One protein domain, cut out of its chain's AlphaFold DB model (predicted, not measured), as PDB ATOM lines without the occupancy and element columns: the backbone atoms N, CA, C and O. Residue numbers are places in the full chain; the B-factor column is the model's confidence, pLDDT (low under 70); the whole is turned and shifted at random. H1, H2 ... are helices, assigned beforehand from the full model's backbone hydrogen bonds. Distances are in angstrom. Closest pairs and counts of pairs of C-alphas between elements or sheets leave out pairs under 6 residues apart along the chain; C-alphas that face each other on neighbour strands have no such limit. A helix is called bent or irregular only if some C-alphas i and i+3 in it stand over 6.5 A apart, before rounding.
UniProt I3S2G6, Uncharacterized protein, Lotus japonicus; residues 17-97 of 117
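AT A GLANCE: This is residues 17 to 97 of the 117 residues of an uncharacterized protein of Lotus japonicus (UniProt I3S2G6). Two long helices, H1 and H2, make a helical hairpin opened into a V, with a short third helix, H3, near the closed end. Between H2 and H3 a long stretch with no named element, residues 54 to 87, loops out past the open end of the V, where residues 69 to 74 stick out, and then runs back to H3. The printed part has 81 residues with three named helices, in the order H1, H2, H3, and no named strand; the class is all helix. It is only just loose, close to compact, with a radius of gyration of the C-alphas of 14.5 A and spans of 44 by 30 by 18 A.

HOW THE PARTS SIT: H1, residues 17 to 35, touches H2, residues 37 to 53, with residues 28 to 33 alone, and H2 touches H1 with residues 39 to 44 alone. Their closest C-alphas, those of Phe 32 and Ser 40, are 4.9 A apart. The two run opposite ways at a tilt of 35.2 degrees, only just steep, and form a helical hairpin. H2 touches H3, residues 88 to 96, with residues 39 to 43 alone; the closest C-alphas, those of Ser 43 and Phe 88, are 6.2 A apart. H2 and H3 run the same way at a steep tilt of 54 degrees. H1 and H3 are apart. Every O i to N i+4 pair is within hydrogen-bond range in H1 and H3, and 8 of 13 are in H2.

IN THESE COORDINATES: H1 begins at C-alpha 17 (-1.295, -0.837, 12.678) and is 27.3 A long. H2 is 26.8 A long and irregular: C-alphas 38 and 41 are 7.7 A apart. H3, 12.6 A long, ends at C-alpha 96 (5.065, 7.387, 47.712).

THE WHOLE: The C-alphas farthest apart, those of Gln 71 and Ser 96, are 45.2 A apart. The printed part has no cut. The link from H1 to H2 is tight; that from H2 to H3 is long, with 34 residues. Residues 92 to 97, of which 92 to 96 belong to H3, stand free. The mean pLDDT of the printed part is 77.3, and residues 17 to 18, 66 to 79 and 94 to 97 are under 70.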
ATOM      1  N   VAL A  17      -1.622  -1.611  11.472       64.50
ATOM      2  CA  VAL A  17      -1.295  -0.837  12.678       64.50
ATOM      3  C   VAL A  17      -2.280  -1.151  13.799       64.50
ATOM      4  O   VAL A  17      -1.851  -1.627  14.843       64.50
ATOM      5  N   ASN A  18      -3.586  -0.969  13.572       69.25
ATOM      6  CA  ASN A  18      -4.625  -1.228  14.577       69.25
ATOM      7  C   ASN A  18      -4.592  -2.677  15.067       69.25
ATOM      8  O   ASN A  18      -4.775  -2.925  16.255       69.25
ATOM      9  N   ARG A  19      -4.300  -3.630  14.173       74.94
ATOM     10  CA  ARG A  19      -4.108  -5.031  14.546       74.94
ATOM     11  C   ARG A  19      -2.938  -5.209  15.518       74.94
ATOM     12  O   ARG A  19      -3.127  -5.838  16.550       74.94
ATOM     13  N   HIS A  20      -1.776  -4.612  15.244       75.00
ATOM     14  CA  HIS A  20      -0.636  -4.664  16.168       75.00
ATOM     15  C   HIS A  20      -0.951  -4.047  17.534       75.00
ATOM     16  O   HIS A  20      -0.500  -4.574  18.549       75.00
ATOM     17  N   ILE A  21      -1.730  -2.959  17.577       76.44
ATOM     18  CA  ILE A  21      -2.164  -2.351  18.846       76.44
ATOM     19  C   ILE A  21      -3.023  -3.341  19.638       76.44
ATOM     20  O   ILE A  21      -2.771  -3.568  20.822       76.44
ATOM     21  N   THR A  22      -4.020  -3.939  18.982       82.31
ATOM     22  CA  THR A  22      -4.937  -4.899  19.606       82.31
ATOM     23  C   THR A  22      -4.201  -6.140  20.101       82.31
ATOM     24  O   THR A  22      -4.405  -6.547  21.244       82.31
ATOM     25  N   ASP A  23      -3.307  -6.701  19.284       84.38
ATOM     26  CA  ASP A  23      -2.503  -7.869  19.654       84.38
ATOM     27  C   ASP A  23      -1.608  -7.544  20.868       84.38
ATOM     28  O   ASP A  23      -1.559  -8.309  21.831       84.38
ATOM     29  N   TYR A  24      -0.973  -6.364  20.890       85.44
ATOM     30  CA  TYR A  24      -0.151  -5.919  22.021       85.44
ATOM     31  C   TYR A  24      -0.966  -5.738  23.311       85.44
ATOM     32  O   TYR A  24      -0.529  -6.155  24.385       85.44
ATOM     33  N   ALA A  25      -2.165  -5.157  23.215       86.50
ATOM     34  CA  ALA A  25      -3.061  -4.992  24.357       86.50
ATOM     35  C   ALA A  25      -3.552  -6.338  24.913       86.50
ATOM     36  O   ALA A  25      -3.629  -6.506  26.132       86.50
ATOM     37  N   ALA A  26      -3.827  -7.312  24.041       90.06
ATOM     38  CA  ALA A  26      -4.208  -8.658  24.455       90.06
ATOM     39  C   ALA A  26      -3.076  -9.359  25.227       90.06
ATOM     40  O   ALA A  26      -3.328  -9.953  26.276       90.06
ATOM     41  N   ILE A  27      -1.829  -9.242  24.755       90.94
ATOM     42  CA  ILE A  27      -0.652  -9.791  25.446       90.94
ATOM     43  C   ILE A  27      -0.455  -9.111  26.810       90.94
ATOM     44  O   ILE A  27      -0.240  -9.794  27.811       90.94
ATOM     45  N   ALA A  28      -0.576  -7.782  26.878       90.56
ATOM     46  CA  ALA A  28      -0.466  -7.037  28.134       90.56
ATOM     47  C   ALA A  28      -1.514  -7.488  29.166       90.56
ATOM     48  O   ALA A  28      -1.187  -7.714  30.332       90.56
ATOM     49  N   LEU A  29      -2.765  -7.680  28.737       91.31
ATOM     50  CA  LEU A  29      -3.831  -8.180  29.606       91.31
ATOM     51  C   LEU A  29      -3.517  -9.583  30.139       91.31
ATOM     52  O   LEU A  29      -3.625  -9.815  31.343       91.31
ATOM     53  N   GLN A  30      -3.090 -10.500  29.265       93.38
ATOM     54  CA  GLN A  30      -2.684 -11.847  29.678       93.38
ATOM     55  C   GLN A  30      -1.525 -11.802  30.682       93.38
ATOM     56  O   GLN A  30      -1.549 -12.527  31.675       93.38
ATOM     57  N   TYR A  31      -0.551 -10.909  30.477       92.50
ATOM     58  CA  TYR A  31       0.548 -10.706  31.418       92.50
ATOM     59  C   TYR A  31       0.051 -10.265  32.802       92.50
ATOM     60  O   TYR A  31       0.487 -10.824  33.810       92.50
ATOM     61  N   PHE A  32      -0.861  -9.292  32.884       91.81
ATOM     62  CA  PHE A  32      -1.372  -8.828  34.178       91.81
ATOM     63  C   PHE A  32      -2.182  -9.904  34.904       91.81
ATOM     64  O   PHE A  32      -1.996 -10.093  36.106       91.81
ATOM     65  N   LEU A  33      -3.030 -10.635  34.176       93.25
ATOM     66  CA  LEU A  33      -3.813 -11.738  34.734       93.25
ATOM     67  C   LEU A  33      -2.925 -12.892  35.219       93.25
ATOM     68  O   LEU A  33      -3.207 -13.473  36.261       93.25
ATOM     69  N   GLY A  34      -1.850 -13.210  34.490       90.94
ATOM     70  CA  GLY A  34      -0.958 -14.324  34.820       90.94
ATOM     71  C   GLY A  34       0.018 -14.051  35.966       90.94
ATOM     72  O   GLY A  34       0.394 -14.985  36.666       90.94
ATOM     73  N   ASN A  35       0.437 -12.797  36.173       86.69
ATOM     74  CA  ASN A  35       1.448 -12.470  37.187       86.69
ATOM     75  C   ASN A  35       0.868 -11.963  38.512       86.69
ATOM     76  O   ASN A  35       1.473 -12.195  39.556       86.69
ATOM     77  N   GLN A  36      -0.225 -11.195  38.476       83.44
ATOM     78  CA  GLN A  36      -0.770 -10.503  39.651       83.44
ATOM     79  C   GLN A  36      -2.301 -10.365  39.542       83.44
ATOM     80  O   GLN A  36      -2.805  -9.246  39.398       83.44
ATOM     81  N   PRO A  37      -3.066 -11.471  39.564       87.75
ATOM     82  CA  PRO A  37      -4.498 -11.452  39.263       87.75
ATOM     83  C   PRO A  37      -5.296 -10.518  40.183       87.75
ATOM     84  O   PRO A  37      -6.163  -9.789  39.693       87.75
ATOM     85  N   GLU A  38      -4.957 -10.438  41.471       92.38
ATOM     86  CA  GLU A  38      -5.637  -9.595  42.466       92.38
ATOM     87  C   GLU A  38      -5.470  -8.098  42.181       92.38
ATOM     88  O   GLU A  38      -6.347  -7.295  42.488       92.38
ATOM     89  N   THR A  39      -4.348  -7.710  41.570       90.19
ATOM     90  CA  THR A  39      -4.025  -6.308  41.249       90.19
ATOM     91  C   THR A  39      -3.998  -6.044  39.743       90.19
ATOM     92  O   THR A  39      -3.553  -4.983  39.294       90.19
ATOM     93  N   SER A  40      -4.500  -6.993  38.951       90.50
ATOM     94  CA  SER A  40      -4.440  -6.983  37.487       90.50
ATOM     95  C   SER A  40      -5.213  -5.811  36.895       90.50
ATOM     96  O   SER A  40      -4.670  -5.072  36.077       90.50
ATOM     97  N   LEU A  41      -6.440  -5.572  37.374       90.62
ATOM     98  CA  LEU A  41      -7.264  -4.438  36.957       90.62
ATOM     99  C   LEU A  41      -6.560  -3.107  37.248       90.62
ATOM    100  O   LEU A  41      -6.504  -2.233  36.389       90.62
ATOM    101  N   TYR A  42      -5.982  -2.967  38.441       90.00
ATOM    102  CA  TYR A  42      -5.264  -1.757  38.827       90.00
ATOM    103  C   TYR A  42      -4.017  -1.530  37.959       90.00
ATOM    104  O   TYR A  42      -3.812  -0.436  37.435       90.00
ATOM    105  N   SER A  43      -3.214  -2.577  37.754       89.31
ATOM    106  CA  SER A  43      -2.005  -2.523  36.922       89.31
ATOM    107  C   SER A  43      -2.336  -2.193  35.463       89.31
ATOM    108  O   SER A  43      -1.662  -1.359  34.857       89.31
ATOM    109  N   LEU A  44      -3.421  -2.768  34.932       89.88
ATOM    110  CA  LEU A  44      -3.942  -2.486  33.595       89.88
ATOM    111  C   LEU A  44      -4.369  -1.020  33.455       89.88
ATOM    112  O   LEU A  44      -3.948  -0.349  32.515       89.88
ATOM    113  N   LEU A  45      -5.176  -0.507  34.388       89.94
ATOM    114  CA  LEU A  45      -5.641   0.883  34.359       89.94
ATOM    115  C   LEU A  45      -4.473   1.869  34.458       89.94
ATOM    116  O   LEU A  45      -4.432   2.851  33.716       89.94
ATOM    117  N   HIS A  46      -3.493   1.590  35.317       88.00
ATOM    118  CA  HIS A  46      -2.302   2.426  35.434       88.00
ATOM    119  C   HIS A  46      -1.450   2.383  34.153       88.00
ATOM    120  O   HIS A  46      -0.971   3.420  33.691       88.00
ATOM    121  N   TRP A  47      -1.306   1.213  33.526       89.38
ATOM    122  CA  TRP A  47      -0.647   1.088  32.225       89.38
ATOM    123  C   TRP A  47      -1.365   1.890  31.133       89.38
ATOM    124  O   TRP A  47      -0.713   2.672  30.438       89.38
ATOM    125  N   ILE A  48      -2.696   1.799  31.042       87.00
ATOM    126  CA  ILE A  48      -3.508   2.594  30.105       87.00
ATOM    127  C   ILE A  48      -3.353   4.096  30.382       87.00
ATOM    128  O   ILE A  48      -3.199   4.879  29.447       87.00
ATOM    129  N   SER A  49      -3.311   4.518  31.649       85.81
ATOM    130  CA  SER A  49      -3.148   5.938  32.003       85.81
ATOM    131  C   SER A  49      -1.826   6.544  31.501       85.81
ATOM    132  O   SER A  49      -1.764   7.733  31.189       85.81
ATOM    133  N   SER A  50      -0.790   5.719  31.304       83.94
ATOM    134  CA  SER A  50       0.506   6.151  30.756       83.94
ATOM    135  C   SER A  50       0.449   6.610  29.285       83.94
ATOM    136  O   SER A  50       1.412   7.178  28.757       83.94
ATOM    137  N   TYR A  51      -0.692   6.402  28.619       83.69
ATOM    138  CA  TYR A  51      -0.988   6.911  27.281       83.69
ATOM    139  C   TYR A  51      -1.475   8.374  27.298       83.69
ATOM    140  O   TYR A  51      -1.743   8.940  26.245       83.69
ATOM    141  N   GLN A  52      -1.540   9.055  28.447       80.69
ATOM    142  CA  GLN A  52      -1.838  10.497  28.472       80.69
ATOM    143  C   GLN A  52      -0.820  11.318  27.654       80.69
ATOM    144  O   GLN A  52      -1.182  12.276  26.976       80.69
ATOM    145  N   THR A  53       0.458  10.924  27.675       76.88
ATOM    146  CA  THR A  53       1.555  11.597  26.954       76.88
ATOM    147  C   THR A  53       1.819  10.987  25.580       76.88
ATOM    148  O   THR A  53       2.894  11.147  25.004       76.88
ATOM    149  N   LEU A  54       0.847  10.254  25.036       73.75
ATOM    150  CA  LEU A  54       0.995   9.507  23.795       73.75
ATOM    151  C   LEU A  54       1.495  10.403  22.653       73.75
ATOM    152  O   LEU A  54       2.517  10.108  22.056       73.75
ATOM    153  N   PHE A  55       0.874  11.553  22.412       72.06
ATOM    154  CA  PHE A  55       1.258  12.421  21.292       72.06
ATOM    155  C   PHE A  55       2.414  13.390  21.586       72.06
ATOM    156  O   PHE A  55       2.926  14.022  20.668       72.06
ATOM    157  N   SER A  56       2.839  13.514  22.846       76.88
ATOM    158  CA  SER A  56       3.847  14.493  23.280       76.88
ATOM    159  C   SER A  56       5.192  13.872  23.664       76.88
ATOM    160  O   SER A  56       6.184  14.586  23.809       76.88
ATOM    161  N   ARG A  57       5.256  12.546  23.823       79.81
ATOM    162  CA  ARG A  57       6.457  11.824  24.255       79.81
ATOM    163  C   ARG A  57       7.285  11.329  23.059       79.81
ATOM    164  O   ARG A  57       6.754  10.562  22.258       79.81
ATOM    165  N   PRO A  58       8.577  11.688  22.930       79.75
ATOM    166  CA  PRO A  58       9.419  11.179  21.850       79.75
ATOM    167  C   PRO A  58       9.741   9.692  22.039       79.75
ATOM    168  O   PRO A  58       9.796   9.185  23.161       79.75
ATOM    169  N   CYS A  59       9.987   8.989  20.932       82.25
ATOM    170  CA  CYS A  59      10.407   7.594  20.983       82.25
ATOM    171  C   CYS A  59      11.793   7.455  21.636       82.25
ATOM    172  O   CYS A  59      12.747   8.089  21.194       82.25
ATOM    173  N   SER A  60      11.939   6.549  22.605       85.38
ATOM    174  CA  SER A  60      13.186   6.334  23.351       85.38
ATOM    175  C   SER A  60      14.351   5.787  22.508       85.38
ATOM    176  O   SER A  60      15.493   5.918  22.927       85.38
ATOM    177  N   LYS A  61      14.096   5.202  21.325       83.88
ATOM    178  CA  LYS A  61      15.149   4.675  20.429       83.88
ATOM    179  C   LYS A  61      15.634   5.677  19.384       83.88
ATOM    180  O   LYS A  61      16.821   5.738  19.098       83.88
ATOM    181  N   CYS A  62      14.718   6.415  18.758       84.19
ATOM    182  CA  CYS A  62      15.052   7.305  17.637       84.19
ATOM    183  C   CYS A  62      14.920   8.793  17.974       84.19
ATOM    184  O   CYS A  62      15.165   9.626  17.104       84.19
ATOM    185  N   SER A  63      14.506   9.123  19.201       82.62
ATOM    186  CA  SER A  63      14.372  10.486  19.739       82.62
ATOM    187  C   SER A  63      13.414  11.399  18.968       82.62
ATOM    188  O   SER A  63      13.329  12.592  19.245       82.62
ATOM    189  N   LYS A  64      12.664  10.856  18.007       76.88
ATOM    190  CA  LYS A  64      11.682  11.602  17.225       76.88
ATOM    191  C   LYS A  64      10.350  11.632  17.965       76.88
ATOM    192  O   LYS A  64       9.886  10.600  18.462       76.88
ATOM    193  N   LEU A  65       9.743  12.818  18.000       70.69
ATOM    194  CA  LEU A  65       8.301  12.945  18.189       70.69
ATOM    195  C   LEU A  65       7.610  12.220  17.041       70.69
ATOM    196  O   LEU A  65       8.146  12.097  15.938       70.69
ATOM    197  N   LEU A  66       6.439  11.687  17.329       63.16
ATOM    198  CA  LEU A  66       5.820  10.721  16.453       63.16
ATOM    199  C   LEU A  66       5.231  11.364  15.224       63.16
ATOM    200  O   LEU A  66       4.123  11.885  15.226       63.16
ATOM    201  N   ALA A  67       6.015  11.268  14.163       52.81
ATOM    202  CA  ALA A  67       5.618  11.560  12.813       52.81
ATOM    203  C   ALA A  67       5.909  10.320  11.948       52.81
ATOM    204  O   ALA A  67       7.006  10.151  11.423       52.81
ATOM    205  N   MET A  68       4.862   9.494  11.823       55.38
ATOM    206  CA  MET A  68       4.280   9.087  10.537       55.38
ATOM    207  C   MET A  68       4.902   7.930   9.723       55.38
ATOM    208  O   MET A  68       6.113   7.800   9.545       55.38
ATOM    209  N   ASP A  69       3.992   7.135   9.148       50.03
ATOM    210  CA  ASP A  69       4.179   6.281   7.971       50.03
ATOM    211  C   ASP A  69       4.321   7.140   6.696       50.03
ATOM    212  O   ASP A  69       3.444   7.935   6.365       50.03
ATOM    213  N   LYS A  70       5.419   6.975   5.949       52.31
ATOM    214  CA  LYS A  70       5.768   7.845   4.807       52.31
ATOM    215  C   LYS A  70       4.738   7.844   3.666       52.31
ATOM    216  O   LYS A  70       4.821   8.718   2.808       52.31
ATOM    217  N   GLN A  71       3.815   6.881   3.618       53.75
ATOM    218  CA  GLN A  71       2.810   6.775   2.554       53.75
ATOM    219  C   GLN A  71       1.502   7.506   2.865       53.75
ATOM    220  O   GLN A  71       0.892   8.060   1.954       53.75
ATOM    221  N   THR A  72       1.050   7.511   4.120       55.47
ATOM    222  CA  THR A  72      -0.331   7.911   4.449       55.47
ATOM    223  C   THR A  72      -0.484   9.333   4.968       55.47
ATOM    224  O   THR A  72      -1.605   9.812   5.103       55.47
ATOM    225  N   ASN A  73       0.607  10.042   5.241       55.09
ATOM    226  CA  ASN A  73       0.553  11.380   5.824       55.09
ATOM    227  C   ASN A  73      -0.252  11.495   7.147       55.09
ATOM    228  O   ASN A  73      -0.683  12.583   7.531       55.09
ATOM    229  N   LEU A  74      -0.416  10.394   7.893       53.25
ATOM    230  CA  LEU A  74      -1.175  10.359   9.148       53.25
ATOM    231  C   LEU A  74      -0.258  10.269  10.377       53.25
ATOM    232  O   LEU A  74       0.589   9.379  10.487       53.25
ATOM    233  N   LEU A  75      -0.448  11.183  11.333       51.44
ATOM    234  CA  LEU A  75       0.199  11.116  12.645       51.44
ATOM    235  C   LEU A  75      -0.304   9.873  13.389       51.44
ATOM    236  O   LEU A  75      -1.473   9.805  13.766       51.44
ATOM    237  N   LEU A  76       0.573   8.891  13.602       51.34
ATOM    238  CA  LEU A  76       0.260   7.698  14.387       51.34
ATOM    239  C   LEU A  76       0.974   7.758  15.747       51.34
ATOM    240  O   LEU A  76       2.169   8.053  15.790       51.34
ATOM    241  N   PRO A  77       0.266   7.491  16.857       51.72
ATOM    242  CA  PRO A  77       0.823   7.587  18.204       51.72
ATOM    243  C   PRO A  77       1.894   6.522  18.527       51.72
ATOM    244  O   PRO A  77       1.947   5.480  17.875       51.72
ATOM    245  N   PRO A  78       2.741   6.726  19.564       58.59
ATOM    246  CA  PRO A  78       3.741   5.768  20.021       58.59
ATOM    247  C   PRO A  78       3.018   4.696  20.788       58.59
ATOM    248  O   PRO A  78       2.744   4.822  21.979       58.59
ATOM    249  N   VAL A  79       2.692   3.643  20.067       64.38
ATOM    250  CA  VAL A  79       1.776   2.626  20.546       64.38
ATOM    251  C   VAL A  79       2.346   1.857  21.736       64.38
ATOM    252  O   VAL A  79       1.602   1.489  22.641       64.38
ATOM    253  N   HIS A  80       3.656   1.603  21.760       74.88
ATOM    254  CA  HIS A  80       4.202   0.620  22.688       74.88
ATOM    255  C   HIS A  80       4.728   1.275  23.963       74.88
ATOM    256  O   HIS A  80       5.743   1.981  23.968       74.88
ATOM    257  N   ARG A  81       4.001   1.008  25.051       81.75
ATOM    258  CA  ARG A  81       4.387   1.258  26.440       81.75
ATOM    259  C   ARG A  81       4.670  -0.099  27.093       81.75
ATOM    260  O   ARG A  81       3.751  -0.915  27.128       81.75
ATOM    261  N   PRO A  82       5.881  -0.363  27.612       85.56
ATOM    262  CA  PRO A  82       6.240  -1.681  28.135       85.56
ATOM    263  C   PRO A  82       5.396  -2.050  29.365       85.56
ATOM    264  O   PRO A  82       5.650  -1.565  30.468       85.56
ATOM    265  N   TYR A  83       4.398  -2.921  29.185       87.38
ATOM    266  CA  TYR A  83       3.460  -3.327  30.243       87.38
ATOM    267  C   TYR A  83       4.155  -4.040  31.414       87.38
ATOM    268  O   TYR A  83       3.763  -3.863  32.560       87.38
ATOM    269  N   TRP A  84       5.260  -4.754  31.172       84.69
ATOM    270  CA  TRP A  84       6.036  -5.460  32.207       84.69
ATOM    271  C   TRP A  84       6.765  -4.529  33.192       84.69
ATOM    272  O   TRP A  84       7.319  -4.967  34.206       84.69
ATOM    273  N   LYS A  85       6.793  -3.219  32.919       82.25
ATOM    274  CA  LYS A  85       7.269  -2.215  33.882       82.25
ATOM    275  C   LYS A  85       6.202  -1.865  34.927       82.25
ATOM    276  O   LYS A  85       6.561  -1.335  35.976       82.25
ATOM    277  N   PHE A  86       4.938  -2.209  34.679       79.69
ATOM    278  CA  PHE A  86       3.804  -1.944  35.556       79.69
ATOM    279  C   PHE A  86       3.563  -3.169  36.439       79.69
ATOM    280  O   PHE A  86       2.929  -4.137  36.037       79.69
ATOM    281  N   SER A  87       4.105  -3.139  37.653       79.06
ATOM    282  CA  SER A  87       3.731  -4.074  38.713       79.06
ATOM    283  C   SER A  87       3.225  -3.292  39.913       79.06
ATOM    284  O   SER A  87       3.700  -2.182  40.167       79.06
ATOM    285  N   PHE A  88       2.290  -3.867  40.669       76.88
ATOM    286  CA  PHE A  88       1.683  -3.197  41.819       76.88
ATOM    287  C   PHE A  88       2.727  -2.643  42.801       76.88
ATOM    288  O   PHE A  88       2.652  -1.480  43.181       76.88
ATOM    289  N   SER A  89       3.770  -3.419  43.117       77.75
ATOM    290  CA  SER A  89       4.864  -2.978  43.994       77.75
ATOM    291  C   SER A  89       5.638  -1.777  43.439       77.75
ATOM    292  O   SER A  89       5.972  -0.870  44.192       77.75
ATOM    293  N   LYS A  90       5.905  -1.729  42.124       75.62
ATOM    294  CA  LYS A  90       6.582  -0.583  41.487       75.62
ATOM    295  C   LYS A  90       5.682   0.651  41.453       75.62
ATOM    296  O   LYS A  90       6.160   1.761  41.668       75.62
ATOM    297  N   ILE A  91       4.388   0.454  41.200       76.12
ATOM    298  CA  ILE A  91       3.406   1.541  41.174       76.12
ATOM    299  C   ILE A  91       3.256   2.146  42.576       76.12
ATOM    300  O   ILE A  91       3.312   3.365  42.719       76.12
ATOM    301  N   LEU A  92       3.153   1.312  43.616       77.62
ATOM    302  CA  LEU A  92       3.034   1.771  45.000       77.62
ATOM    303  C   LEU A  92       4.260   2.584  45.445       77.62
ATOM    304  O   LEU A  92       4.107   3.652  46.037       77.62
ATOM    305  N   SER A  93       5.469   2.134  45.088       74.06
ATOM    306  CA  SER A  93       6.704   2.884  45.353       74.06
ATOM    307  C   SER A  93       6.722   4.256  44.671       74.06
ATOM    308  O   SER A  93       7.168   5.229  45.274       74.06
ATOM    309  N   ASN A  94       6.193   4.368  43.449       67.38
ATOM    310  CA  ASN A  94       6.131   5.641  42.725       67.38
ATOM    311  C   ASN A  94       5.090   6.614  43.306       67.38
ATOM    312  O   ASN A  94       5.317   7.822  43.290       67.38
ATOM    313  N   ILE A  95       3.971   6.119  43.850       68.81
ATOM    314  CA  ILE A  95       2.960   6.965  44.515       68.81
ATOM    315  C   ILE A  95       3.523   7.602  45.790       68.81
ATOM    316  O   ILE A  95       3.199   8.747  46.092       68.81
ATOM    317  N   SER A  96       4.392   6.885  46.506       59.69
ATOM    318  CA  SER A  96       5.065   7.387  47.712       59.69
ATOM    319  C   SER A  96       6.051   8.536  47.421       59.69
ATOM    320  O   SER A  96       6.340   9.346  48.295       59.69
ATOM    321  N   LEU A  97       6.542   8.653  46.179       58.31
ATOM    322  CA  LEU A  97       7.587   9.602  45.756       58.31
ATOM    323  C   LEU A  97       7.045  10.833  45.001       58.31
ATOM    324  O   LEU A  97       7.776  11.460  44.232       58.31
TER     325      LEU A  97